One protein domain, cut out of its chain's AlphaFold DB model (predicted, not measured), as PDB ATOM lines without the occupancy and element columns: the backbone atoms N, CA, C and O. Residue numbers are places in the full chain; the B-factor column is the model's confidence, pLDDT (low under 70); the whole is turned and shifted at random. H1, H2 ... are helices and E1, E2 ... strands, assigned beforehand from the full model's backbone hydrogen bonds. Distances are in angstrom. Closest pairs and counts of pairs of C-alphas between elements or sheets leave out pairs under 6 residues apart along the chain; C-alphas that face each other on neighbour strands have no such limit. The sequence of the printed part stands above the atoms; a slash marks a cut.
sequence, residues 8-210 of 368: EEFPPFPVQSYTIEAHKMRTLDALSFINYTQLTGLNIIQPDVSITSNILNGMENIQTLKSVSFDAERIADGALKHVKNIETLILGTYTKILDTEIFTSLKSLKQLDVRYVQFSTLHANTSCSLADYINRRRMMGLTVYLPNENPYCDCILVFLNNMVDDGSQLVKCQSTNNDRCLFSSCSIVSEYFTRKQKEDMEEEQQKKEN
ATOM      1  N   GLU A   8      59.003  12.017  14.443       70.31
ATOM      2  CA  GLU A   8      60.039  11.468  15.334       70.31
ATOM      3  C   GLU A   8      60.121  12.176  16.694       70.31
ATOM      4  O   GLU A   8      60.587  11.585  17.667       70.31
ATOM      5  N   GLU A   9      59.647  13.423  16.792       70.56
ATOM      6  CA  GLU A   9      59.573  14.145  18.069       70.56
ATOM      7  C   GLU A   9      58.464  13.603  18.981       70.56
ATOM      8  O   GLU A   9      58.403  13.960  20.160       70.56
ATOM      9  N   PHE A  10      57.596  12.728  18.460       67.00
ATOM     10  CA  PHE A  10      56.465  12.188  19.194       67.00
ATOM     11  C   PHE A  10      56.588  10.677  19.376       67.00
ATOM     12  O   PHE A  10      56.912   9.940  18.444       67.00
ATOM     13  N   PRO A  11      56.307  10.178  20.585       61.38
ATOM     14  CA  PRO A  11      56.375   8.755  20.850       61.38
ATOM     15  C   PRO A  11      55.314   7.981  20.036       61.38
ATOM     16  O   PRO A  11      54.204   8.484  19.841       61.38
ATOM     17  N   PRO A  12      55.623   6.745  19.587       64.88
ATOM     18  CA  PRO A  12      54.787   5.933  18.697       64.88
ATOM     19  C   PRO A  12      53.604   5.297  19.444       64.88
ATOM     20  O   PRO A  12      53.468   4.076  19.529       64.88
ATOM     21  N   PHE A  13      52.748   6.123  20.037       66.69
ATOM     22  CA  PHE A  13      51.522   5.658  20.667       66.69
ATOM     23  C   PHE A  13      50.379   5.615  19.643       66.69
ATOM     24  O   PHE A  13      50.314   6.469  18.757       66.69
ATOM     25  N   PRO A  14      49.450   4.647  19.750       78.38
ATOM     26  CA  PRO A  14      48.241   4.618  18.935       78.38
ATOM     27  C   PRO A  14      47.313   5.767  19.355       78.38
ATOM     28  O   PRO A  14      46.417   5.611  20.184       78.38
ATOM     29  N   VAL A  15      47.563   6.953  18.809       82.19
ATOM     30  CA  VAL A  15      46.777   8.154  19.084       82.19
ATOM     31  C   VAL A  15      45.581   8.195  18.138       82.19
ATOM     32  O   VAL A  15      45.739   8.275  16.922       82.19
ATOM     33  N   GLN A  16      44.371   8.160  18.699       87.31
ATOM     34  CA  GLN A  16      43.129   8.250  17.921       87.31
ATOM     35  C   GLN A  16      42.711   9.694  17.624       87.31
ATOM     36  O   GLN A  16      42.056   9.937  16.611       87.31
ATOM     37  N   SER A  17      43.073  10.642  18.491       88.12
ATOM     38  CA  SER A  17      42.761  12.065  18.352       88.12
ATOM     39  C   SER A  17      43.964  12.904  18.755       88.12
ATOM     40  O   SER A  17      44.571  12.637  19.793       88.12
ATOM     41  N   TYR A  18      44.306  13.909  17.953       88.19
ATOM     42  CA  TYR A  18      45.465  14.762  18.190       88.19
ATOM     43  C   TYR A  18      45.096  16.241  18.092       88.19
ATOM     44  O   TYR A  18      44.377  16.638  17.176       88.19
ATOM     45  N   THR A  19      45.582  17.053  19.036       90.06
ATOM     46  CA  THR A  19      45.387  18.510  19.034       90.06
ATOM     47  C   THR A  19      46.726  19.209  18.855       90.06
ATOM     48  O   THR A  19      47.656  18.980  19.623       90.06
ATOM     49  N   ILE A  20      46.807  20.073  17.848       85.19
ATOM     50  CA  ILE A  20      47.968  20.906  17.549       85.19
ATOM     51  C   ILE A  20      47.590  22.345  17.860       85.19
ATOM     52  O   ILE A  20      46.840  22.972  17.113       85.19
ATOM     53  N   GLU A  21      48.141  22.873  18.945       87.50
ATOM     54  CA  GLU A  21      48.050  24.289  19.280       87.50
ATOM     55  C   GLU A  21      49.361  24.973  18.892       87.50
ATOM     56  O   GLU A  21      50.436  24.619  19.383       87.50
ATOM     57  N   ALA A  22      49.296  25.936  17.970       78.75
ATOM     58  CA  ALA A  22      50.475  26.690  17.566       78.75
ATOM     59  C   ALA A  22      50.184  28.189  17.499       78.75
ATOM     60  O   ALA A  22      49.412  28.670  16.676       78.75
ATOM     61  N   HIS A  23      50.899  28.951  18.326       73.56
ATOM     62  CA  HIS A  23      50.852  30.417  18.332       73.56
ATOM     63  C   HIS A  23      51.784  31.061  17.289       73.56
ATOM     64  O   HIS A  23      51.911  32.282  17.228       73.56
ATOM     65  N   LYS A  24      52.502  30.252  16.499       70.94
ATOM     66  CA  LYS A  24      53.372  30.697  15.400       70.94
ATOM     67  C   LYS A  24      53.249  29.735  14.230       70.94
ATOM     68  O   LYS A  24      53.076  28.537  14.433       70.94
ATOM     69  N   MET A  25      53.402  30.266  13.019       62.94
ATOM     70  CA  MET A  25      53.350  29.486  11.788       62.94
ATOM     71  C   MET A  25      54.449  28.414  11.793       62.94
ATOM     72  O   MET A  25      55.633  28.717  11.629       62.94
ATOM     73  N   ARG A  26      54.044  27.161  11.993       67.88
ATOM     74  CA  ARG A  26      54.858  25.972  11.742       67.88
ATOM     75  C   ARG A  26      54.264  25.251  10.548       67.88
ATOM     76  O   ARG A  26      53.045  25.113  10.446       67.88
ATOM     77  N   THR A  27      55.118  24.836   9.624       65.75
ATOM     78  CA  THR A  27      54.695  23.970   8.527       65.75
ATOM     79  C   THR A  27      54.555  22.565   9.083       65.75
ATOM     80  O   THR A  27      55.539  21.964   9.508       65.75
ATOM     81  N   LEU A  28      53.318  22.080   9.103       69.88
ATOM     82  CA  LEU A  28      53.038  20.657   9.175       69.88
ATOM     83  C   LEU A  28      53.240  20.102   7.762       69.88
ATOM     84  O   LEU A  28      52.852  20.739   6.781       69.88
ATOM     85  N   ASP A  29      53.931  18.980   7.656       69.62
ATOM     86  CA  ASP A  29      54.255  18.330   6.394       69.62
ATOM     87  C   ASP A  29      53.829  16.858   6.405       69.62
ATOM     88  O   ASP A  29      53.305  16.333   7.390       69.62
ATOM     89  N   ALA A  30      54.081  16.176   5.290       64.31
ATOM     90  CA  ALA A  30      53.683  14.787   5.119       64.31
ATOM     91  C   ALA A  30      54.318  13.842   6.139       64.31
ATOM     92  O   ALA A  30      53.718  12.840   6.531       64.31
ATOM     93  N   LEU A  31      55.532  14.172   6.570       74.19
ATOM     94  CA  LEU A  31      56.315  13.369   7.495       74.19
ATOM     95  C   LEU A  31      55.857  13.572   8.940       74.19
ATOM     96  O   LEU A  31      56.022  12.667   9.758       74.19
ATOM     97  N   SER A  32      55.203  14.698   9.236       77.81
ATOM     98  CA  SER A  32      54.629  15.016  10.548       77.81
ATOM     99  C   SER A  32      53.619  13.963  11.018       77.81
ATOM    100  O   SER A  32      53.471  13.751  12.220       77.81
ATOM    101  N   PHE A  33      52.948  13.272  10.085       78.50
ATOM    102  CA  PHE A  33      51.869  12.333  10.403       78.50
ATOM    103  C   PHE A  33      52.087  10.887   9.934       78.50
ATOM    104  O   PHE A  33      51.208  10.049  10.128       78.50
ATOM    105  N   ILE A  34      53.245  10.557   9.354       79.50
ATOM    106  CA  ILE A  34      53.477   9.240   8.730       79.50
ATOM    107  C   ILE A  34      53.297   8.061   9.704       79.50
ATOM    108  O   ILE A  34      52.807   7.002   9.316       79.50
ATOM    109  N   ASN A  35      53.605   8.269  10.987       81.31
ATOM    110  CA  ASN A  35      53.483   7.251  12.034       81.31
ATOM    111  C   ASN A  35      52.086   7.192  12.689       81.31
ATOM    112  O   ASN A  35      51.817   6.298  13.490       81.31
ATOM    113  N   TYR A  36      51.166   8.096  12.337       82.75
ATOM    114  CA  TYR A  36      49.843   8.233  12.955       82.75
ATOM    115  C   TYR A  36      48.757   7.452  12.194       82.75
ATOM    116  O   TYR A  36      47.691   7.969  11.862       82.75
ATOM    117  N   THR A  37      49.007   6.172  11.917       83.12
ATOM    118  CA  THR A  37      48.128   5.323  11.082       83.12
ATOM    119  C   THR A  37      46.726   5.102  11.664       83.12
ATOM    120  O   THR A  37      45.782   4.812  10.927       83.12
ATOM    121  N   GLN A  38      46.565   5.265  12.979       87.50
ATOM    122  CA  GLN A  38      45.293   5.108  13.693       87.50
ATOM    123  C   GLN A  38      44.582   6.440  13.982       87.50
ATOM    124  O   GLN A  38      43.580   6.451  14.698       87.50
ATOM    125  N   LEU A  39      45.081   7.560  13.451       89.81
ATOM    126  CA  LEU A  39      44.522   8.876  13.727       89.81
ATOM    127  C   LEU A  39      43.154   9.043  13.068       89.81
ATOM    128  O   LEU A  39      43.023   9.102  11.850       89.81
ATOM    129  N   THR A  40      42.127   9.174  13.900       93.06
ATOM    130  CA  THR A  40      40.739   9.364  13.462       93.06
ATOM    131  C   THR A  40      40.279  10.816  13.548       93.06
ATOM    132  O   THR A  40      39.400  11.220  12.782       93.06
ATOM    133  N   GLY A  41      40.882  11.605  14.441       93.44
ATOM    134  CA  GLY A  41      40.539  12.999  14.691       93.44
ATOM    135  C   GLY A  41      41.766  13.903  14.730       93.44
ATOM    136  O   GLY A  41      42.756  13.577  15.380       93.44
ATOM    137  N   LEU A  42      41.690  15.055  14.072       92.25
ATOM    138  CA  LEU A  42      42.729  16.082  14.118       92.25
ATOM    139  C   LEU A  42      42.109  17.431  14.473       92.25
ATOM    140  O   LEU A  42      41.170  17.869  13.819       92.25
ATOM    141  N   ASN A  43      42.641  18.098  15.488       93.19
ATOM    142  CA  ASN A  43      42.237  19.439  15.885       93.19
ATOM    143  C   ASN A  43      43.428  20.391  15.740       93.19
ATOM    144  O   ASN A  43      44.486  20.138  16.311       93.19
ATOM    145  N   ILE A  44      43.278  21.464  14.970       90.38
ATOM    146  CA  ILE A  44      44.333  22.451  14.732       90.38
ATOM    147  C   ILE A  44      43.847  23.812  15.211       90.38
ATOM    148  O   ILE A  44      42.933  24.388  14.624       90.38
ATOM    149  N   ILE A  45      44.508  24.346  16.233       90.94
ATOM    150  CA  ILE A  45      44.215  25.649  16.829       90.94
ATOM    151  C   ILE A  45      45.379  26.587  16.500       90.94
ATOM    152  O   ILE A  45      46.485  26.449  17.032       90.94
ATOM    153  N   GLN A  46      45.143  27.519  15.576       87.06
ATOM    154  CA  GLN A  46      46.123  28.494  15.089       87.06
ATOM    155  C   GLN A  46      45.458  29.853  14.799       87.06
ATOM    156  O   GLN A  46      45.225  30.194  13.636       87.06
ATOM    157  N   PRO A  47      45.182  30.664  15.836       80.69
ATOM    158  CA  PRO A  47      44.336  31.856  15.732       80.69
ATOM    159  C   PRO A  47      44.814  32.886  14.702       80.69
ATOM    160  O   PRO A  47      43.988  33.506  14.046       80.69
ATOM    161  N   ASP A  48      46.132  33.021  14.522       83.94
ATOM    162  CA  ASP A  48      46.765  34.064  13.697       83.94
ATOM    163  C   ASP A  48      47.437  33.507  12.424       83.94
ATOM    164  O   ASP A  48      48.365  34.109  11.874       83.94
ATOM    165  N   VAL A  49      47.044  32.309  11.979       82.19
ATOM    166  CA  VAL A  49      47.668  31.634  10.830       82.19
ATOM    167  C   VAL A  49      46.616  31.248   9.798       82.19
ATOM    168  O   VAL A  49      45.499  30.854  10.116       82.19
ATOM    169  N   SER A  50      46.991  31.356   8.523       88.00
ATOM    170  CA  SER A  50      46.195  30.817   7.423       88.00
ATOM    171  C   SER A  50      46.517  29.341   7.204       88.00
ATOM    172  O   SER A  50      47.665  28.990   6.920       88.00
ATOM    173  N   ILE A  51      45.501  28.483   7.255       88.19
ATOM    174  CA  ILE A  51      45.622  27.079   6.876       88.19
ATOM    175  C   ILE A  51      45.662  26.990   5.355       88.19
ATOM    176  O   ILE A  51      44.686  27.303   4.682       88.19
ATOM    177  N   THR A  52      46.803  26.584   4.802       88.94
ATOM    178  CA  THR A  52      47.006  26.447   3.350       88.94
ATOM    179  C   THR A  52      47.135  24.985   2.945       88.94
ATOM    180  O   THR A  52      47.360  24.113   3.783       88.94
ATOM    181  N   SER A  53      47.066  24.709   1.639       85.00
ATOM    182  CA  SER A  53      47.208  23.347   1.105       85.00
ATOM    183  C   SER A  53      48.538  22.652   1.431       85.00
ATOM    184  O   SER A  53      48.633  21.433   1.310       85.00
ATOM    185  N   ASN A  54      49.547  23.411   1.868       82.00
ATOM    186  CA  ASN A  54      50.846  22.874   2.259       82.00
ATOM    187  C   ASN A  54      50.853  22.337   3.696       82.00
ATOM    188  O   ASN A  54      51.630  21.435   3.971       82.00
ATOM    189  N   ILE A  55      49.998  22.857   4.588       81.25
ATOM    190  CA  ILE A  55      49.975  22.463   6.010       81.25
ATOM    191  C   ILE A  55      49.466  21.028   6.172       81.25
ATOM    192  O   ILE A  55      49.913  20.290   7.035       81.25
ATOM    193  N   LEU A  56      48.522  20.615   5.334       82.00
ATOM    194  CA  LEU A  56      47.962  19.261   5.377       82.00
ATOM    195  C   LEU A  56      48.550  18.372   4.280       82.00
ATOM    196  O   LEU A  56      47.941  17.376   3.883       82.00
ATOM    197  N   ASN A  57      49.718  18.748   3.756       78.19
ATOM    198  CA  ASN A  57      50.428  17.917   2.799       78.19
ATOM    199  C   ASN A  57      50.776  16.577   3.461       78.19
ATOM    200  O   ASN A  57      51.250  16.565   4.587       78.19
ATOM    201  N   GLY A  58      50.481  15.464   2.789       74.25
ATOM    202  CA  GLY A  58      50.686  14.095   3.284       74.25
ATOM    203  C   GLY A  58      49.661  13.528   4.264       74.25
ATOM    204  O   GLY A  58      49.747  12.347   4.602       74.25
ATOM    205  N   MET A  59      48.615  14.285   4.609       82.81
ATOM    206  CA  MET A  59      47.404  13.703   5.212       82.81
ATOM    207  C   MET A  59      46.725  12.675   4.284       82.81
ATOM    208  O   MET A  59      45.887  11.896   4.728       82.81
ATOM    209  N   GLU A  60      47.120  12.630   3.008       81.94
ATOM    210  CA  GLU A  60      46.674  11.655   2.008       81.94
ATOM    211  C   GLU A  60      46.967  10.195   2.383       81.94
ATOM    212  O   GLU A  60      46.261   9.295   1.924       81.94
ATOM    213  N   ASN A  61      47.962   9.964   3.246       79.56
ATOM    214  CA  ASN A  61      48.334   8.630   3.716       79.56
ATOM    215  C   ASN A  61      47.487   8.160   4.912       79.56
ATOM    216  O   ASN A  61      47.466   6.968   5.223       79.56
ATOM    217  N   ILE A  62      46.754   9.064   5.573       85.19
ATOM    218  CA  ILE A  62      45.936   8.736   6.746       85.19
ATOM    219  C   ILE A  62      44.524   8.368   6.295       85.19
ATOM    220  O   ILE A  62      43.622   9.198   6.203       85.19
ATOM    221  N   GLN A  63      44.317   7.081   6.027       85.38
ATOM    222  CA  GLN A  63      43.018   6.568   5.575       85.38
ATOM    223  C   GLN A  63      41.949   6.558   6.678       85.38
ATOM    224  O   GLN A  63      40.756   6.513   6.381       85.38
ATOM    225  N   THR A  64      42.375   6.580   7.939       89.69
ATOM    226  CA  THR A  64      41.525   6.460   9.130       89.69
ATOM    227  C   THR A  64      40.962   7.794   9.614       89.69
ATOM    228  O   THR A  64      40.053   7.787  10.447       89.69
ATOM    229  N   LEU A  65      41.439   8.923   9.077       91.75
ATOM    230  CA  LEU A  65      41.016  10.249   9.506       91.75
ATOM    231  C   LEU A  65      39.575  10.532   9.070       91.75
ATOM    232  O   LEU A  65      39.274  10.633   7.880       91.75
ATOM    233  N   LYS A  66      38.692  10.704  10.055       94.56
ATOM    234  CA  LYS A  66      37.256  10.941   9.859       94.56
ATOM    235  C   LYS A  66      36.804  12.317  10.321       94.56
ATOM    236  O   LYS A  66      35.790  12.805   9.828       94.56
ATOM    237  N   SER A  67      37.523  12.937  11.253       95.38
ATOM    238  CA  SER A  67      37.141  14.217  11.843       95.38
ATOM    239  C   SER A  67      38.292  15.206  11.808       95.38
ATOM    240  O   SER A  67      39.413  14.869  12.194       95.38
ATOM    241  N   VAL A  68      38.009  16.437  11.392       94.31
ATOM    242  CA  VAL A  68      38.973  17.535  11.449       94.31
ATOM    243  C   VAL A  68      38.324  18.781  12.033       94.31
ATOM    244  O   VAL A  68      37.200  19.132  11.677       94.31
ATOM    245  N   SER A  69      39.042  19.454  12.924       95.38
ATOM    246  CA  SER A  69      38.675  20.748  13.481       95.38
ATOM    247  C   SER A  69      39.756  21.777  13.176       95.38
ATOM    248  O   SER A  69      40.943  21.491  13.338       95.38
ATOM    249  N   PHE A  70      39.341  22.959  12.726       94.19
ATOM    250  CA  PHE A  70      40.225  24.108  12.557       94.19
ATOM    251  C   PHE A  70      39.705  25.280  13.356       94.19
ATOM    252  O   PHE A  70      38.561  25.691  13.178       94.19
ATOM    253  N   ASP A  71      40.584  25.871  14.143       94.12
ATOM    254  CA  ASP A  71      40.362  27.148  14.792       94.12
ATOM    255  C   ASP A  71      41.466  28.116  14.362       94.12
ATOM    256  O   ASP A  71      42.499  28.259  15.015       94.12
ATOM    257  N   ALA A  72      41.286  28.694  13.175       92.75
ATOM    258  CA  ALA A  72      42.280  29.521  12.498       92.75
ATOM    259  C   ALA A  72      41.626  30.662  11.719       92.75
ATOM    260  O   ALA A  72      40.505  30.493  11.241       92.75
ATOM    261  N   GLU A  73      42.328  31.789  11.544       93.75
ATOM    262  CA  GLU A  73      41.774  33.005  10.921       93.75
ATOM    263  C   GLU A  73      41.279  32.792   9.488       93.75
ATOM    264  O   GLU A  73      40.188  33.247   9.118       93.75
ATOM    265  N   ARG A  74      42.080  32.093   8.680       93.94
ATOM    266  CA  ARG A  74      41.774  31.815   7.278       93.94
ATOM    267  C   ARG A  74      42.024  30.356   6.944       93.94
ATOM    268  O   ARG A  74      43.082  29.824   7.258       93.94
ATOM    269  N   ILE A  75      41.106  29.744   6.210       93.81
ATOM    270  CA  ILE A  75      41.295  28.429   5.597       93.81
ATOM    271  C   ILE A  75      41.281  28.640   4.085       93.81
ATOM    272  O   ILE A  75      40.253  28.989   3.502       93.81
ATOM    273  N   ALA A  76      42.457  28.505   3.483       92.44
ATOM    274  CA  ALA A  76      42.693  28.844   2.092       92.44
ATOM    275  C   ALA A  76      42.232  27.744   1.130       92.44
ATOM    276  O   ALA A  76      42.104  26.572   1.507       92.44
ATOM    277  N   ASP A  77      42.061  28.109  -0.138       90.12
ATOM    278  CA  ASP A  77      41.734  27.157  -1.195       90.12
ATOM    279  C   ASP A  77      42.712  25.974  -1.232       90.12
ATOM    280  O   ASP A  77      43.931  26.084  -1.034       90.12
ATOM    281  N   GLY A  78      42.145  24.786  -1.427       87.44
ATOM    282  CA  GLY A  78      42.893  23.538  -1.438       87.44
ATOM    283  C   GLY A  78      43.496  23.125  -0.090       87.44
ATOM    284  O   GLY A  78      44.180  22.103  -0.065       87.44
ATOM    285  N   ALA A  79      43.250  23.835   1.023       89.56
ATOM    286  CA  ALA A  79      43.679  23.408   2.363       89.56
ATOM    287  C   ALA A  79      43.304  21.945   2.640       89.56
ATOM    288  O   ALA A  79      44.115  21.171   3.134       89.56
ATOM    289  N   LEU A  80      42.102  21.550   2.218       90.44
ATOM    290  CA  LEU A  80      41.537  20.217   2.414       90.44
ATOM    291  C   LEU A  80      41.678  19.289   1.199       90.44
ATOM    292  O   LEU A  80      41.046  18.235   1.164       90.44
ATOM    293  N   LYS A  81      42.497  19.638   0.196       89.12
ATOM    294  CA  LYS A  81      42.633  18.838  -1.040       89.12
ATOM    295  C   LYS A  81      43.178  17.427  -0.789       89.12
ATOM    296  O   LYS A  81      42.854  16.492  -1.517       89.12
ATOM    297  N   HIS A  82      43.989  17.290   0.256       86.00
ATOM    298  CA  HIS A  82      44.690  16.058   0.613       86.00
ATOM    299  C   HIS A  82      43.924  15.188   1.607       86.00
ATOM    300  O   HIS A  82      44.364  14.090   1.927       86.00
ATOM    301  N   VAL A  83      42.755  15.643   2.069       87.06
ATOM    302  CA  VAL A  83      41.971  14.947   3.088       87.06
ATOM    303  C   VAL A  83      40.665  14.440   2.475       87.06
ATOM    304  O   VAL A  83      39.658  15.140   2.418       87.06
ATOM    305  N   LYS A  84      40.702  13.215   1.939       79.31
ATOM    306  CA  LYS A  84      39.667  12.702   1.016       79.31
ATOM    307  C   LYS A  84      38.428  12.103   1.696       79.31
ATOM    308  O   LYS A  84      37.375  12.030   1.068       79.31
ATOM    309  N   ASN A  85      38.534  11.694   2.962       86.69
ATOM    310  CA  ASN A  85      37.523  10.866   3.638       86.69
ATOM    311  C   ASN A  85      36.963  11.484   4.930       86.69
ATOM    312  O   ASN A  85      36.433  10.763   5.771       86.69
ATOM    313  N   ILE A  86      37.060  12.808   5.093       93.50
ATOM    314  CA  ILE A  86      36.503  13.474   6.275       93.50
ATOM    315  C   ILE A  86      34.976  13.341   6.266       93.50
ATOM    316  O   ILE A  86      34.308  13.728   5.304       93.50
ATOM    317  N   GLU A  87      34.431  12.842   7.370       96.25
ATOM    318  CA  GLU A  87      32.997  12.776   7.637       96.25
ATOM    319  C   GLU A  87      32.527  13.964   8.484       96.25
ATOM    320  O   GLU A  87      31.391  14.404   8.314       96.25
ATOM    321  N   THR A  88      33.394  14.499   9.354       97.25
ATOM    322  CA  THR A  88      33.087  15.607  10.272       97.25
ATOM    323  C   THR A  88      34.085  16.753  10.131       97.25
ATOM    324  O   THR A  88      35.288  16.556  10.297       97.25
ATOM    325  N   LEU A  89      33.584  17.958   9.863       96.81
ATOM    326  CA  LEU A  89      34.367  19.193   9.848       96.81
ATOM    327  C   LEU A  89      33.843  20.134  10.929       96.81
ATOM    328  O   LEU A  89      32.648  20.419  10.960       96.81
ATOM    329  N   ILE A  90      34.737  20.637  11.773       97.38
ATOM    330  CA  ILE A  90      34.420  21.595  12.834       97.38
ATOM    331  C   ILE A  90      35.186  22.890  12.561       97.38
ATOM    332  O   ILE A  90      36.413  22.869  12.438       97.38
ATOM    333  N   LEU A  91      34.477  24.011  12.482       96.56
ATOM    334  CA  LEU A  91      35.066  25.343  12.356       96.56
ATOM    335  C   LEU A  91      35.003  26.073  13.702       96.56
ATOM    336  O   LEU A  91      33.962  26.105  14.363       96.56
ATOM    337  N   GLY A  92      36.143  26.622  14.104       94.81
ATOM    338  CA  GLY A  92      36.361  27.272  15.386       94.81
ATOM    339  C   GLY A  92      36.007  28.757  15.401       94.81
ATOM    340  O   GLY A  92      35.514  29.332  14.428       94.81
ATOM    341  N   THR A  93      36.272  29.379  16.546       93.69
ATOM    342  CA  THR A  93      35.885  30.764  16.848       93.69
ATOM    343  C   THR A  93      36.683  31.785  16.046       93.69
ATOM    344  O   THR A  93      36.160  32.844  15.698       93.69
ATOM    345  N   TYR A  94      37.945  31.488  15.737       94.31
ATOM    346  CA  TYR A  94      38.833  32.411  15.038       94.31
ATOM    347  C   TYR A  94      38.607  32.439  13.529       94.31
ATOM    348  O   TYR A  94      39.145  33.325  12.871       94.31
ATOM    349  N   THR A  95      37.808  31.533  12.961       95.12
ATOM    350  CA  THR A  95      37.569  31.483  11.516       95.12
ATOM    351  C   THR A  95      36.802  32.699  11.019       95.12
ATOM    352  O   THR A  95      35.638  32.892  11.352       95.12
ATOM    353  N   LYS A  96      37.462  33.492  10.166       94.81
ATOM    354  CA  LYS A  96      36.904  34.692   9.518       94.81
ATOM    355  C   LYS A  96      36.785  34.535   8.009       94.81
ATOM    356  O   LYS A  96      35.855  35.063   7.397       94.81
ATOM    357  N   ILE A  97      37.751  33.841   7.403       95.25
ATOM    358  CA  ILE A  97      37.842  33.666   5.955       95.25
ATOM    359  C   ILE A  97      37.886  32.178   5.633       95.25
ATOM    360  O   ILE A  97      38.757  31.437   6.084       95.25
ATOM    361  N   LEU A  98      36.949  31.766   4.800       94.38
ATOM    362  CA  LEU A  98      36.887  30.449   4.198       94.38
ATOM    363  C   LEU A  98      36.797  30.654   2.700       94.38
ATOM    364  O   LEU A  98      35.843  31.286   2.224       94.38
ATOM    365  N   ASP A  99      37.794  30.156   1.985       92.81
ATOM    366  CA  ASP A  99      37.756  30.223   0.537       92.81
ATOM    367  C   ASP A  99      36.749  29.192  -0.008       92.81
ATOM    368  O   ASP A  99      36.379  28.211   0.646       92.81
ATOM    369  N   THR A 100      36.208  29.453  -1.191       82.75
ATOM    370  CA  THR A 100      35.020  28.740  -1.673       82.75
ATOM    371  C   THR A 100      35.330  27.336  -2.173       82.75
ATOM    372  O   THR A 100      34.450  26.471  -2.166       82.75
ATOM    373  N   GLU A 101      36.567  27.079  -2.601       86.94
ATOM    374  CA  GLU A 101      36.928  25.795  -3.193       86.94
ATOM    375  C   GLU A 101      37.149  24.710  -2.136       86.94
ATOM    376  O   GLU A 101      37.138  23.525  -2.477       86.94
ATOM    377  N   ILE A 102      37.261  25.065  -0.848       88.50
ATOM    378  CA  ILE A 102      37.489  24.091   0.234       88.50
ATOM    379  C   ILE A 102      36.374  23.044   0.307       88.50
ATOM    380  O   ILE A 102      36.602  21.895   0.666       88.50
ATOM    381  N   PHE A 103      35.161  23.423  -0.087       87.19
ATOM    382  CA  PHE A 103      33.992  22.559  -0.053       87.19
ATOM    383  C   PHE A 103      33.962  21.541  -1.193       87.19
ATOM    384  O   PHE A 103      33.284  20.518  -1.091       87.19
ATOM    385  N   THR A 104      34.707  21.789  -2.273       86.69
ATOM    386  CA  THR A 104      34.742  20.901  -3.446       86.69
ATOM    387  C   THR A 104      35.461  19.583  -3.154       86.69
ATOM    388  O   THR A 104      35.132  18.555  -3.757       86.69
ATOM    389  N   SER A 105      36.393  19.578  -2.194       84.31
ATOM    390  CA  SER A 105      37.100  18.370  -1.763       84.31
ATOM    391  C   SER A 105      36.309  17.534  -0.747       84.31
ATOM    392  O   SER A 105      36.581  16.346  -0.587       84.31
ATOM    393  N   LEU A 106      35.275  18.100  -0.118       89.56
ATOM    394  CA  LEU A 106      34.524  17.499   0.991       89.56
ATOM    395  C   LEU A 106      33.291  16.697   0.537       89.56
ATOM    396  O   LEU A 106      32.165  16.933   0.979       89.56
ATOM    397  N   LYS A 107      33.486  15.719  -0.355       90.38
ATOM    398  CA  LYS A 107      32.381  14.907  -0.915       90.38
ATOM    399  C   LYS A 107      31.732  13.972   0.111       90.38
ATOM    400  O   LYS A 107      30.514  13.774   0.077       90.38
ATOM    401  N   SER A 108      32.538  13.438   1.025       93.19
ATOM    402  CA  SER A 108      32.133  12.467   2.052       93.19
ATOM    403  C   SER A 108      31.629  13.112   3.346       93.19
ATOM    404  O   SER A 108      31.287  12.398   4.285       93.19
ATOM    405  N   LEU A 109      31.563  14.447   3.399       96.06
ATOM    406  CA  LEU A 109      31.174  15.172   4.602       96.06
ATOM    407  C   LEU A 109      29.713  14.886   4.962       96.06
ATOM    408  O   LEU A 109      28.812  15.113   4.145       96.06
ATOM    409  N   LYS A 110      29.509  14.413   6.194       96.75
ATOM    410  CA  LYS A 110      28.213  14.085   6.804       96.75
ATOM    411  C   LYS A 110      27.830  15.077   7.895       96.75
ATOM    412  O   LYS A 110      26.642  15.314   8.100       96.75
ATOM    413  N   GLN A 111      28.815  15.652   8.579       97.62
ATOM    414  CA  GLN A 111      28.614  16.579   9.683       97.62
ATOM    415  C   GLN A 111      29.468  17.831   9.493       97.62
ATOM    416  O   GLN A 111      30.675  17.749   9.264       97.62
ATOM    417  N   LEU A 112      28.826  18.991   9.597       97.25
ATOM    418  CA  LEU A 112      29.481  20.292   9.608       97.25
ATOM    419  C   LEU A 112      29.096  21.024  10.891       97.25
ATOM    420  O   LEU A 112      27.932  21.360  11.096       97.25
ATOM    421  N   ASP A 113      30.069  21.271  11.755       97.25
ATOM    422  CA  ASP A 113      29.873  22.001  12.997       97.25
ATOM    423  C   ASP A 113      30.446  23.412  12.870       97.25
ATOM    424  O   ASP A 113      31.650  23.599  12.700       97.25
ATOM    425  N   VAL A 114      29.562  24.403  12.932       96.38
ATOM    426  CA  VAL A 114      29.903  25.830  12.897       96.38
ATOM    427  C   VAL A 114      29.361  26.552  14.130       96.38
ATOM    428  O   VAL A 114      29.220  27.773  14.113       96.38
ATOM    429  N   ARG A 115      29.067  25.822  15.219       95.44
ATOM    430  CA  ARG A 115      28.519  26.386  16.467       95.44
ATOM    431  C   ARG A 115      29.383  27.478  17.079       95.44
ATOM    432  O   ARG A 115      28.856  28.372  17.731       95.44
ATOM    433  N   TYR A 116      30.692  27.388  16.878       94.38
ATOM    434  CA  TYR A 116      31.663  28.315  17.448       94.38
ATOM    435  C   TYR A 116      31.968  29.499  16.524       94.38
ATOM    436  O   TYR A 116      32.577  30.473  16.957       94.38
ATOM    437  N   VAL A 117      31.519  29.454  15.266       94.00
ATOM    438  CA  VAL A 117      31.813  30.493  14.277       94.00
ATOM    439  C   VAL A 117      30.973  31.738  14.546       94.00
ATOM    440  O   VAL A 117      29.742  31.700  14.584       94.00
ATOM    441  N   GLN A 118      31.642  32.884  14.650       92.12
ATOM    442  CA  GLN A 118      30.980  34.178  14.776       92.12
ATOM    443  C   GLN A 118      30.606  34.728  13.392       92.12
ATOM    444  O   GLN A 118      31.392  35.447  12.770       92.12
ATOM    445  N   PHE A 119      29.392  34.427  12.918       91.56
ATOM    446  CA  PHE A 119      28.901  34.831  11.587       91.56
ATOM    447  C   PHE A 119      29.026  36.335  11.303       91.56
ATOM    448  O   PHE A 119      29.401  36.708  10.195       91.56
ATOM    449  N   SER A 120      28.836  37.189  12.314       88.00
ATOM    450  CA  SER A 120      28.978  38.647  12.191       88.00
ATOM    451  C   SER A 120      30.408  39.117  11.891       88.00
ATOM    452  O   SER A 120      30.611  40.267  11.509       88.00
ATOM    453  N   THR A 121      31.406  38.259  12.115       91.19
ATOM    454  CA  THR A 121      32.827  38.541  11.854       91.19
ATOM    455  C   THR A 121      33.339  37.880  10.577       91.19
ATOM    456  O   THR A 121      34.445  38.192  10.130       91.19
ATOM    457  N   LEU A 122      32.544  36.987   9.976       93.31
ATOM    458  CA  LEU A 122      32.899  36.339   8.723       93.31
ATOM    459  C   LEU A 122      32.940  37.356   7.588       93.31
ATOM    460  O   LEU A 122      32.125  38.276   7.499       93.31
ATOM    461  N   HIS A 123      33.855  37.131   6.653       94.38
ATOM    462  CA  HIS A 123      33.854  37.883   5.411       94.38
ATOM    463  C   HIS A 123      32.562  37.607   4.620       94.38
ATOM    464  O   HIS A 123      32.107  36.464   4.553       94.38
ATOM    465  N   ALA A 124      31.994  38.629   3.972       90.94
ATOM    466  CA  ALA A 124      30.688  38.530   3.306       90.94
ATOM    467  C   ALA A 124      30.613  37.395   2.265       90.94
ATOM    468  O   ALA A 124      29.608  36.694   2.159       90.94
ATOM    469  N   ASN A 125      31.701  37.178   1.518       92.00
ATOM    470  CA  ASN A 125      31.780  36.075   0.555       92.00
ATOM    471  C   ASN A 125      31.796  34.716   1.264       92.00
ATOM    472  O   ASN A 125      31.096  33.799   0.852       92.00
ATOM    473  N   THR A 126      32.556  34.601   2.355       94.06
ATOM    474  CA  THR A 126      32.676  33.373   3.145       94.06
ATOM    475  C   THR A 126      31.341  32.963   3.745       94.06
ATOM    476  O   THR A 126      30.923  31.818   3.579       94.06
ATOM    477  N   SER A 127      30.651  33.884   4.413       94.06
ATOM    478  CA  SER A 127      29.358  33.595   5.026       94.06
ATOM    479  C   SER A 127      28.311  33.226   3.971       94.06
ATOM    480  O   SER A 127      27.555  32.275   4.169       94.06
ATOM    481  N   CYS A 128      28.322  33.890   2.810       94.44
ATOM    482  CA  CYS A 128      27.420  33.554   1.714       94.44
ATOM    483  C   CYS A 128      27.703  32.178   1.094       94.44
ATOM    484  O   CYS A 128      26.785  31.384   0.897       94.44
ATOM    485  N   SER A 129      28.967  31.861   0.815       94.00
ATOM    486  CA  SER A 129      29.348  30.567   0.244       94.00
ATOM    487  C   SER A 129      29.116  29.412   1.212       94.00
ATOM    488  O   SER A 129      28.675  28.347   0.786       94.00
ATOM    489  N   LEU A 130      29.344  29.625   2.511       94.75
ATOM    490  CA  LEU A 130      28.991  28.661   3.551       94.75
ATOM    491  C   LEU A 130      27.475  28.408   3.568       94.75
ATOM    492  O   LEU A 130      27.047  27.255   3.621       94.75
ATOM    493  N   ALA A 131      26.665  29.464   3.460       95.19
ATOM    494  CA  ALA A 131      25.211  29.349   3.404       95.19
ATOM    495  C   ALA A 131      24.718  28.592   2.161       95.19
ATOM    496  O   ALA A 131      23.875  27.701   2.284       95.19
ATOM    497  N   ASP A 132      25.269  28.894   0.980       94.62
ATOM    498  CA  ASP A 132      24.958  28.175  -0.262       94.62
ATOM    499  C   ASP A 132      25.363  26.695  -0.174       94.62
ATOM    500  O   ASP A 132      24.569  25.809  -0.504       94.62
ATOM    501  N   TYR A 133      26.560  26.403   0.346       94.56
ATOM    502  CA  TYR A 133      27.024  25.030   0.542       94.56
ATOM    503  C   TYR A 133      26.088  24.237   1.460       94.56
ATOM    504  O   TYR A 133      25.649  23.141   1.092       94.56
ATOM    505  N   ILE A 134      25.745  24.799   2.625       95.00
ATOM    506  CA  ILE A 134      24.828  24.179   3.588       95.00
ATOM    507  C   ILE A 134      23.473  23.912   2.932       95.00
ATOM    508  O   ILE A 134      22.988  22.780   2.992       95.00
ATOM    509  N   ASN A 135      22.894  24.906   2.253       94.31
ATOM    510  CA  ASN A 135      21.601  24.760   1.585       94.31
ATOM    511  C   ASN A 135      21.606  23.600   0.572       94.31
ATOM    512  O   ASN A 135      20.716  22.749   0.586       94.31
ATOM    513  N   ARG A 136      22.640  23.509  -0.275       93.94
ATOM    514  CA  ARG A 136      22.741  22.451  -1.294       93.94
ATOM    515  C   ARG A 136      22.971  21.066  -0.695       93.94
ATOM    516  O   ARG A 136      22.416  20.084  -1.183       93.94
ATOM    517  N   ARG A 137      23.819  20.961   0.331       94.50
ATOM    518  CA  ARG A 137      24.239  19.670   0.900       94.50
ATOM    519  C   ARG A 137      23.271  19.111   1.925       94.50
ATOM    520  O   ARG A 137      23.237  17.894   2.103       94.50
ATOM    521  N   ARG A 138      22.445  19.946   2.549       91.81
ATOM    522  CA  ARG A 138      21.419  19.486   3.487       91.81
ATOM    523  C   ARG A 138      20.456  18.486   2.845       91.81
ATOM    524  O   ARG A 138      20.181  17.445   3.431       91.81
ATOM    525  N   MET A 139      20.031  18.741   1.606       89.56
ATOM    526  CA  MET A 139      19.170  17.822   0.846       89.56
ATOM    527  C   MET A 139      19.837  16.465   0.557       89.56
ATOM    528  O   MET A 139      19.164  15.515   0.174       89.56
ATOM    529  N   MET A 140      21.156  16.364   0.749       92.94
ATOM    530  CA  MET A 140      21.949  15.142   0.590       92.94
ATOM    531  C   MET A 140      22.297  14.478   1.934       92.94
ATOM    532  O   MET A 140      23.162  13.606   1.970       92.94
ATOM    533  N   GLY A 141      21.663  14.889   3.036       94.00
ATOM    534  CA  GLY A 141      21.872  14.302   4.363       94.00
ATOM    535  C   GLY A 141      23.019  14.914   5.174       94.00
ATOM    536  O   GLY A 141      23.449  14.308   6.153       94.00
ATOM    537  N   LEU A 142      23.521  16.098   4.800       95.62
ATOM    538  CA  LEU A 142      24.464  16.836   5.647       95.62
ATOM    539  C   LEU A 142      23.755  17.312   6.923       95.62
ATOM    540  O   LEU A 142      22.797  18.082   6.856       95.62
ATOM    541  N   THR A 143      24.268  16.892   8.077       96.38
ATOM    542  CA  THR A 143      23.870  17.422   9.387       96.38
ATOM    543  C   THR A 143      24.716  18.649   9.699       96.38
ATOM    544  O   THR A 143      25.942  18.597   9.597       96.38
ATOM    545  N   VAL A 144      24.072  19.750  10.077       96.31
ATOM    546  CA  VAL A 144      24.753  21.014  10.370       96.31
ATOM    547  C   VAL A 144      24.427  21.452  11.787       96.31
ATOM    548  O   VAL A 144      23.256  21.509  12.156       96.31
ATOM    549  N   TYR A 145      25.455  21.788  12.561       95.56
ATOM    550  CA  TYR A 145      25.304  22.371  13.889       95.56
ATOM    551  C   TYR A 145      25.584  23.871  13.814       95.56
ATOM    552  O   TYR A 145      26.685  24.285  13.448       95.56
ATOM    553  N   LEU A 146      24.576  24.679  14.136       94.69
ATOM    554  CA  LEU A 146      24.620  26.141  14.068       94.69
ATOM    555  C   LEU A 146      24.719  26.758  15.471       94.69
ATOM    556  O   LEU A 146      24.283  26.128  16.436       94.69
ATOM    557  N   PRO A 147      25.257  27.985  15.608       92.06
ATOM    558  CA  PRO A 147      25.249  28.703  16.877       92.06
ATOM    559  C   PRO A 147      23.829  28.852  17.444       92.06
ATOM    560  O   PRO A 147      22.906  29.263  16.740       92.06
ATOM    561  N   ASN A 148      23.665  28.570  18.740       85.19
ATOM    562  CA  ASN A 148      22.371  28.687  19.427       85.19
ATOM    563  C   ASN A 148      21.922  30.145  19.606       85.19
ATOM    564  O   ASN A 148      20.733  30.416  19.787       85.19
ATOM    565  N   GLU A 149      22.868  31.083  19.578       83.50
ATOM    566  CA  GLU A 149      22.630  32.500  19.820       83.50
ATOM    567  C   GLU A 149      22.902  33.314  18.556       83.50
ATOM    568  O   GLU A 149      23.927  33.155  17.896       83.50
ATOM    569  N   ASN A 150      21.984  34.228  18.244       83.44
ATOM    570  CA  ASN A 150      22.148  35.217  17.183       83.44
ATOM    571  C   ASN A 150      21.864  36.626  17.731       83.44
ATOM    572  O   ASN A 150      20.834  37.220  17.404       83.44
ATOM    573  N   PRO A 151      22.739  37.173  18.596       81.00
ATOM    574  CA  PRO A 151      22.481  38.448  19.271       81.00
ATOM    575  C   PRO A 151      22.398  39.633  18.299       81.00
ATOM    576  O   PRO A 151      21.769  40.642  18.609       81.00
ATOM    577  N   TYR A 152      23.008  39.512  17.118       85.00
ATOM    578  CA  TYR A 152      23.045  40.569  16.106       85.00
ATOM    579  C   TYR A 152      21.990  40.405  15.009       85.00
ATOM    580  O   TYR A 152      21.937  41.233  14.101       85.00
ATOM    581  N   CYS A 153      21.156  39.359  15.083       86.38
ATOM    582  CA  CYS A 153      20.203  38.998  14.035       86.38
ATOM    583  C   CYS A 153      20.838  38.990  12.637       86.38
ATOM    584  O   CYS A 153      20.298  39.559  11.689       86.38
ATOM    585  N   ASP A 154      22.001  38.346  12.524       90.31
ATOM    586  CA  ASP A 154      22.693  38.171  11.254       90.31
ATOM    587  C   ASP A 154      21.780  37.431  10.268       90.31
ATOM    588  O   ASP A 154      21.290  36.336  10.563       90.31
ATOM    589  N   CYS A 155      21.533  38.042   9.109       91.50
ATOM    590  CA  CYS A 155      20.591  37.543   8.112       91.50
ATOM    591  C   CYS A 155      20.956  36.153   7.587       91.50
ATOM    592  O   CYS A 155      20.062  35.361   7.285       91.50
ATOM    593  N   ILE A 156      22.251  35.844   7.485       93.06
ATOM    594  CA  ILE A 156      22.724  34.533   7.045       93.06
ATOM    595  C   ILE A 156      22.414  33.500   8.120       93.06
ATOM    596  O   ILE A 156      21.889  32.438   7.804       93.06
ATOM    597  N   LEU A 157      22.663  33.817   9.390       92.00
ATOM    598  CA  LEU A 157      22.356  32.897  10.482       92.00
ATOM    599  C   LEU A 157      20.841  32.708  10.673       92.00
ATOM    600  O   LEU A 157      20.404  31.588  10.917       92.00
ATOM    601  N   VAL A 158      20.023  33.754  10.497       90.69
ATOM    602  CA  VAL A 158      18.552  33.618  10.481       90.69
ATOM    603  C   VAL A 158      18.117  32.684   9.348       90.69
ATOM    604  O   VAL A 158      17.364  31.744   9.591       90.69
ATOM    605  N   PHE A 159      18.631  32.897   8.133       92.62
ATOM    606  CA  PHE A 159      18.379  32.017   6.990       92.62
ATOM    607  C   PHE A 159      18.770  30.561   7.284       92.62
ATOM    608  O   PHE A 159      17.961  29.656   7.096       92.62
ATOM    609  N   LEU A 160      19.982  30.333   7.795       93.00
ATOM    610  CA  LEU A 160      20.480  29.001   8.136       93.00
ATOM    611  C   LEU A 160      19.639  28.326   9.227       93.00
ATOM    612  O   LEU A 160      19.309  27.151   9.083       93.00
ATOM    613  N   ASN A 161      19.255  29.053  10.278       90.94
ATOM    614  CA  ASN A 161      18.426  28.518  11.359       90.94
ATOM    615  C   ASN A 161      17.028  28.125  10.871       90.94
ATOM    616  O   ASN A 161      16.549  27.062  11.240       90.94
ATOM    617  N   ASN A 162      16.398  28.921  10.001       88.75
ATOM    618  CA  ASN A 162      15.103  28.549   9.410       88.75
ATOM    619  C   ASN A 162      15.192  27.368   8.461       88.75
ATOM    620  O   ASN A 162      14.193  26.705   8.200       88.75
ATOM    621  N   MET A 163      16.366  27.151   7.872       87.56
ATOM    622  CA  MET A 163      16.589  25.913   7.167       87.56
ATOM    623  C   MET A 163      16.674  24.791   8.190       87.56
ATOM    624  O   MET A 163      15.814  23.925   8.174       87.56
ATOM    625  N   VAL A 164      17.688  24.780   9.053       85.75
ATOM    626  CA  VAL A 164      18.038  23.612   9.874       85.75
ATOM    627  C   VAL A 164      16.956  23.230  10.891       85.75
ATOM    628  O   VAL A 164      16.735  22.034  11.069       85.75
ATOM    629  N   ASP A 165      16.289  24.204  11.504       78.69
ATOM    630  CA  ASP A 165      15.309  24.025  12.582       78.69
ATOM    631  C   ASP A 165      13.871  24.335  12.112       78.69
ATOM    632  O   ASP A 165      13.666  24.865  11.019       78.69
ATOM    633  N   ASP A 166      12.873  24.084  12.961       68.31
ATOM    634  CA  ASP A 166      11.439  24.333  12.702       68.31
ATOM    635  C   ASP A 166      11.067  25.840  12.646       68.31
ATOM    636  O   ASP A 166       9.905  26.225  12.787       68.31
ATOM    637  N   GLY A 167      12.049  26.732  12.471       62.41
ATOM    638  CA  GLY A 167      11.848  28.184  12.382       62.41
ATOM    639  C   GLY A 167      11.675  28.903  13.728       62.41
ATOM    640  O   GLY A 167      11.339  30.088  13.756       62.41
ATOM    641  N   SER A 168      11.943  28.234  14.856       64.44
ATOM    642  CA  SER A 168      11.750  28.779  16.214       64.44
ATOM    643  C   SER A 168      12.570  30.056  16.497       64.44
ATOM    644  O   SER A 168      12.129  30.960  17.212       64.44
ATOM    645  N   GLN A 169      13.752  30.174  15.884       60.62
ATOM    646  CA  GLN A 169      14.658  31.323  16.009       60.62
ATOM    647  C   GLN A 169      14.163  32.573  15.257       60.62
ATOM    648  O   GLN A 169      14.548  33.689  15.617       60.62
ATOM    649  N   LEU A 170      13.290  32.425  14.249       60.53
ATOM    650  CA  LEU A 170      12.781  33.543  13.443       60.53
ATOM    651  C   LEU A 170      12.041  34.570  14.309       60.53
ATOM    652  O   LEU A 170      12.185  35.778  14.121       60.53
ATOM    653  N   VAL A 171      11.317  34.081  15.317       63.72
ATOM    654  CA  VAL A 171      10.483  34.892  16.211       63.72
ATOM    655  C   VAL A 171      11.317  35.889  17.021       63.72
ATOM    656  O   VAL A 171      10.866  37.001  17.288       63.72
ATOM    657  N   LYS A 172      12.569  35.550  17.361       71.81
ATOM    658  CA  LYS A 172      13.450  36.440  18.137       71.81
ATOM    659  C   LYS A 172      13.968  37.634  17.327       71.81
ATOM    660  O   LYS A 172      14.248  38.674  17.912       71.81
ATOM    661  N   CYS A 173      14.071  37.504  16.003       75.06
ATOM    662  CA  CYS A 173      14.625  38.538  15.118       75.06
ATOM    663  C   CYS A 173      13.576  39.267  14.256       75.06
ATOM    664  O   CYS A 173      13.921  40.193  13.519       75.06
ATOM    665  N   GLN A 174      12.301  38.880  14.367       66.50
ATOM    666  CA  GLN A 174      11.207  39.293  13.480       66.50
ATOM    667  C   GLN A 174      10.794  40.772  13.575       66.50
ATOM    668  O   GLN A 174      10.241  41.295  12.612       66.50
ATOM    669  N   SER A 175      11.037  41.477  14.687       60.47
ATOM    670  CA  SER A 175      10.378  42.776  14.912       60.47
ATOM    671  C   SER A 175      11.045  43.991  14.252       60.47
ATOM    672  O   SER A 175      10.394  45.026  14.132       60.47
ATOM    673  N   THR A 176      12.302  43.905  13.790       57.00
ATOM    674  CA  THR A 176      13.013  45.085  13.239       57.00
ATOM    675  C   THR A 176      13.967  44.831  12.067       57.00
ATOM    676  O   THR A 176      14.483  45.800  11.511       57.00
ATOM    677  N   ASN A 177      14.240  43.579  11.673       61.53
ATOM    678  CA  ASN A 177      15.388  43.275  10.797       61.53
ATOM    679  C   ASN A 177      15.075  42.599   9.451       61.53
ATOM    680  O   ASN A 177      15.986  42.505   8.629       61.53
ATOM    681  N   ASN A 178      13.829  42.203   9.163       63.34
ATOM    682  CA  ASN A 178      13.496  41.573   7.873       63.34
ATOM    683  C   ASN A 178      13.841  42.479   6.675       63.34
ATOM    684  O   ASN A 178      14.428  42.008   5.700       63.34
ATOM    685  N   ASP A 179      13.608  43.790   6.794       69.06
ATOM    686  CA  ASP A 179      13.942  44.752   5.735       69.06
ATOM    687  C   ASP A 179      15.447  44.835   5.457       69.06
ATOM    688  O   ASP A 179      15.863  45.059   4.321       69.06
ATOM    689  N   ARG A 180      16.295  44.616   6.473       78.38
ATOM    690  CA  ARG A 180      17.756  44.604   6.292       78.38
ATOM    691  C   ARG A 180      18.220  43.368   5.532       78.38
ATOM    692  O   ARG A 180      19.181  43.448   4.772       78.38
ATOM    693  N   CYS A 181      17.528  42.246   5.708       79.06
ATOM    694  CA  CYS A 181      17.892  40.984   5.075       79.06
ATOM    695  C   CYS A 181      17.473  40.889   3.606       79.06
ATOM    696  O   CYS A 181      18.139  40.186   2.843       79.06
ATOM    697  N   LEU A 182      16.452  41.645   3.180       74.88
ATOM    698  CA  LEU A 182      16.066  41.765   1.766       74.88
ATOM    699  C   LEU A 182      17.211  42.288   0.886       74.88
ATOM    700  O   LEU A 182      17.341  41.879  -0.264       74.88
ATOM    701  N   PHE A 183      18.073  43.145   1.438       77.81
ATOM    702  CA  PHE A 183      19.224  43.720   0.734       77.81
ATOM    703  C   PHE A 183      20.544  43.020   1.064       77.81
ATOM    704  O   PHE A 183      21.616  43.602   0.888       77.81
ATOM    705  N   SER A 184      20.485  41.780   1.560       84.56
ATOM    706  CA  SER A 184      21.690  40.984   1.776       84.56
ATOM    707  C   SER A 184      22.491  40.877   0.478       84.56
ATOM    708  O   SER A 184      21.944  40.586  -0.584       84.56
ATOM    709  N   SER A 185      23.811  41.057   0.566       88.19
ATOM    710  CA  SER A 185      24.721  40.832  -0.564       88.19
ATOM    711  C   SER A 185      24.762  39.367  -1.004       88.19
ATOM    712  O   SER A 185      25.308  39.050  -2.060       88.19
ATOM    713  N   CYS A 186      24.209  38.465  -0.193       94.56
ATOM    714  CA  CYS A 186      24.106  37.056  -0.504       94.56
ATOM    715  C   CYS A 186      22.786  36.755  -1.221       94.56
ATOM    716  O   CYS A 186      21.716  36.780  -0.607       94.56
ATOM    717  N   SER A 187      22.867  36.435  -2.516       93.94
ATOM    718  CA  SER A 187      21.699  36.250  -3.390       93.94
ATOM    719  C   SER A 187      20.709  35.217  -2.848       93.94
ATOM    720  O   SER A 187      19.522  35.513  -2.753       93.94
ATOM    721  N   ILE A 188      21.195  34.056  -2.401       93.69
ATOM    722  CA  ILE A 188      20.352  32.991  -1.841       93.69
ATOM    723  C   ILE A 188      19.571  33.445  -0.599       93.69
ATOM    724  O   ILE A 188      18.399  33.113  -0.441       93.69
ATOM    725  N   VAL A 189      20.196  34.263   0.251       93.06
ATOM    726  CA  VAL A 189      19.554  34.815   1.449       93.06
ATOM    727  C   VAL A 189      18.505  35.847   1.048       93.06
ATOM    728  O   VAL A 189      17.370  35.777   1.511       93.06
ATOM    729  N   SER A 190      18.852  36.772   0.149       93.31
ATOM    730  CA  SER A 190      17.912  37.795  -0.330       93.31
ATOM    731  C   SER A 190      16.682  37.184  -1.017       93.31
ATOM    732  O   SER A 190      15.555  37.621  -0.781       93.31
ATOM    733  N   GLU A 191      16.871  36.122  -1.809       94.19
ATOM    734  CA  GLU A 191      15.786  35.420  -2.495       94.19
ATOM    735  C   GLU A 191      14.858  34.727  -1.493       94.19
ATOM    736  O   GLU A 191      13.635  34.837  -1.610       94.19
ATOM    737  N   TYR A 192      15.430  34.069  -0.477       92.75
ATOM    738  CA  TYR A 192      14.668  33.441   0.599       92.75
ATOM    739  C   TYR A 192      13.754  34.450   1.305       92.75
ATOM    740  O   TYR A 192      12.547  34.225   1.399       92.75
ATOM    741  N   PHE A 193      14.296  35.590   1.741       90.25
ATOM    742  CA  PHE A 193      13.505  36.602   2.444       90.25
ATOM    743  C   PHE A 193      12.478  37.287   1.537       90.25
ATOM    744  O   PHE A 193      11.371  37.572   1.988       90.25
ATOM    745  N   THR A 194      12.790  37.485   0.254       91.19
ATOM    746  CA  THR A 194      11.827  38.025  -0.722       91.19
ATOM    747  C   THR A 194      10.633  37.088  -0.896       91.19
ATOM    748  O   THR A 194       9.483  37.528  -0.913       91.19
ATOM    749  N   ARG A 195      10.892  35.778  -0.998       92.50
ATOM    750  CA  ARG A 195       9.837  34.764  -1.099       92.50
ATOM    751  C   ARG A 195       8.996  34.716   0.171       92.50
ATOM    752  O   ARG A 195       7.775  34.766   0.077       92.50
ATOM    753  N   LYS A 196       9.650  34.713   1.334       89.31
ATOM    754  CA  LYS A 196       8.976  34.689   2.633       89.31
ATOM    755  C   LYS A 196       8.066  35.905   2.836       89.31
ATOM    756  O   LYS A 196       6.920  35.743   3.229       89.31
ATOM    757  N   GLN A 197       8.528  37.104   2.476       88.62
ATOM    758  CA  GLN A 197       7.712  38.321   2.544       88.62
ATOM    759  C   GLN A 197       6.467  38.236   1.650       88.62
ATOM    760  O   GLN A 197       5.397  38.711   2.024       88.62
ATOM    761  N   LYS A 198       6.595  37.639   0.460       92.19
ATOM    762  CA  LYS A 198       5.461  37.440  -0.443       92.19
ATOM    763  C   LYS A 198       4.435  36.464   0.142       92.19
ATOM    764  O   LYS A 198       3.249  36.771   0.096       92.19
ATOM    765  N   GLU A 199       4.889  35.348   0.710       91.81
ATOM    766  CA  GLU A 199       4.025  34.376   1.397       91.81
ATOM    767  C   GLU A 199       3.258  35.033   2.553       91.81
ATOM    768  O   GLU A 199       2.039  34.904   2.631       91.81
ATOM    769  N   ASP A 200       3.943  35.820   3.388       88.12
ATOM    770  CA  ASP A 200       3.316  36.500   4.525       88.12
ATOM    771  C   ASP A 200       2.241  37.515   4.059       88.12
ATOM    772  O   ASP A 200       1.164  37.612   4.651       88.12
ATOM    773  N   MET A 201       2.474  38.230   2.946       90.69
ATOM    774  CA  MET A 201       1.469  39.124   2.346       90.69
ATOM    775  C   MET A 201       0.262  38.371   1.768       90.69
ATOM    776  O   MET A 201      -0.867  38.856   1.874       90.69
ATOM    777  N   GLU A 202       0.480  37.215   1.137       95.69
ATOM    778  CA  GLU A 202      -0.592  36.372   0.593       95.69
ATOM    779  C   GLU A 202      -1.450  35.776   1.721       95.69
ATOM    780  O   GLU A 202      -2.681  35.819   1.643       95.69
ATOM    781  N   GLU A 203      -0.835  35.324   2.819       94.00
ATOM    782  CA  GLU A 203      -1.549  34.861   4.016       94.00
ATOM    783  C   GLU A 203      -2.401  35.973   4.653       94.00
ATOM    784  O   GLU A 203      -3.540  35.735   5.073       94.00
ATOM    785  N   GLU A 204      -1.887  37.204   4.724       93.00
ATOM    786  CA  GLU A 204      -2.656  38.355   5.211       93.00
ATOM    787  C   GLU A 204      -3.831  38.717   4.296       93.00
ATOM    788  O   GLU A 204      -4.904  39.083   4.788       93.00
ATOM    789  N   GLN A 205      -3.655  38.626   2.976       94.69
ATOM    790  CA  GLN A 205      -4.738  38.847   2.016       94.69
ATOM    791  C   GLN A 205      -5.813  37.766   2.151       94.69
ATOM    792  O   GLN A 205      -6.995  38.093   2.253       94.69
ATOM    793  N   GLN A 206      -5.418  36.499   2.282       94.88
ATOM    794  CA  GLN A 206      -6.354  35.392   2.456       94.88
ATOM    795  C   GLN A 206      -7.155  35.505   3.765       94.88
ATOM    796  O   GLN A 206      -8.357  35.225   3.774       94.88
ATOM    797  N   LYS A 207      -6.532  35.983   4.854       94.50
ATOM    798  CA  LYS A 207      -7.220  36.295   6.125       94.50
ATOM    799  C   LYS A 207      -8.217  37.453   5.997       94.50
ATOM    800  O   LYS A 207      -9.206  37.478   6.727       94.50
ATOM    801  N   LYS A 208      -7.974  38.412   5.096       94.31
ATOM    802  CA  LYS A 208      -8.900  39.527   4.817       94.31
ATOM    803  C   LYS A 208     -10.066  39.103   3.923       94.31
ATOM    804  O   LYS A 208     -11.176  39.580   4.140       94.31
ATOM    805  N   GLU A 209      -9.830  38.229   2.946       95.00
ATOM    806  CA  GLU A 209     -10.865  37.735   2.025       95.00
ATOM    807  C   GLU A 209     -11.788  36.697   2.670       95.00
ATOM    808  O   GLU A 209     -12.987  36.690   2.395       95.00
ATOM    809  N   ASN A 210     -11.256  35.870   3.572       92.31
ATOM    810  CA  ASN A 210     -12.028  34.924   4.371       92.31
ATOM    811  C   ASN A 210     -11.971  35.331   5.848       92.31
ATOM    812  O   ASN A 210     -11.282  34.665   6.631       92.31
TER     813      ASN A 210
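Overview. This is residues 8 to 210 of the 368 residues of the protein "Hypothetical protein" of Rotaria magnacalcarata (UniProt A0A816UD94). The chain winds in stacked turns, a solenoid in which the strands E1 to E6 lie side by side as one parallel wall, and the links between them, three with H1, H2 and H3 in them, complete the turns. Beyond E6 follow H4 and the short H5 and H6, and then the long helix H7, whose free residues 198 to 209 stick out as an arm with Asn 210. The printed part has 203 residues with seven named helices and six named strands, in the order E1 H1 E2 E3 E4 H2 E5 H3 E6 H4 H5 H6 H7; the class is mixed, helices and strands, with 101 residues, under half, in named elements. The sheet's order is E1 E2 E3 E4 E5 E6, all parallel. The whole is a rod, only just compact, close to loose, with a radius of gyration of the C-alphas of 19.8 A and spans of 76 by 30 by 24 A.

Along the chain. E1, residues 17 to 21, begins with C-alpha 17 at (42.761, 12.065, 18.352), and H1 holds residues 30 to 33. E2, residues 41 to 51, is 16.9 A long and bends by 133 degrees at residue 48; E3, residues 67 to 75, is 16.1 A long and bends by 115 degrees at residue 72. E4 holds residues 88 to 91, H2 100 to 104, E5 111 to 113. H3, residues 124 to 138, is 21.2 A long. E6 holds residues 143 to 145, H4 155 to 164, H5 170 to 173 and H6 178 to 182. H7, residues 187 to 209, is 33.0 A long and ends with C-alpha 209 at (-10.865, 37.735, 2.025).

Arrangement. The sheet is twisted, with edge strands E1 and E6. Within hydrogen-bond range are N 20 and O 43 of E1 and E2, 2.8 A, N 44 and O 69 of E2 and E3, 2.8 A, N 70 and O 90 of E3 and E4, 2.9 A, N 113 and O 89 of E4 and E5, 2.8 A, and N 112 and O 143 of E5 and E6, 2.9 A. E1, H1, E2, then E4, H2, E5, and E5, H3, E6 are strand-helix-strand units, two parallel neighbour strands with a helix between, each with a right-handed crossover. H3 only grazes the sheet with residues 134 to 138, and H4 with 160 to 164; H1 and H2 are not on it. H2 touches H3, closest C-alphas Thr 100 and Ser 129, 6.3 A. H3 touches H4 at a shallow tilt of 11 degrees, the same way, closest C-alphas Ala 131 and Leu 160, 6.7 A. H4 touches H5, closest C-alphas Val 158 and Leu 170, 6.5 A. With residues 189 to 192 alone, H7 touches H4, only just about perpendicular at 72 degrees, closest C-alphas Phe 159 and Val 189, 6.3 A. H6 touches H7, closest C-alphas Leu 182 and Ser 190, 4.9 A. Every O i to N i+4 pair is within hydrogen-bond range in H3, H4, H6 and H7; H2 has 0 of 1, with 1 of 2 O i to N i+3 pairs, and H1 and H5 are too short for an i+4 pair.

Size, cuts and confidence. The C-alphas of Glu 8 and Glu 209, the two farthest apart, are 76.8 A apart. The printed part has no cut. The links E2 to E3 and E3 to E4 are long. The mean pLDDT of the printed part is 86.6; residues 10 to 13, 25 to 30, 166 to 171 and 174 to 179 are under 70.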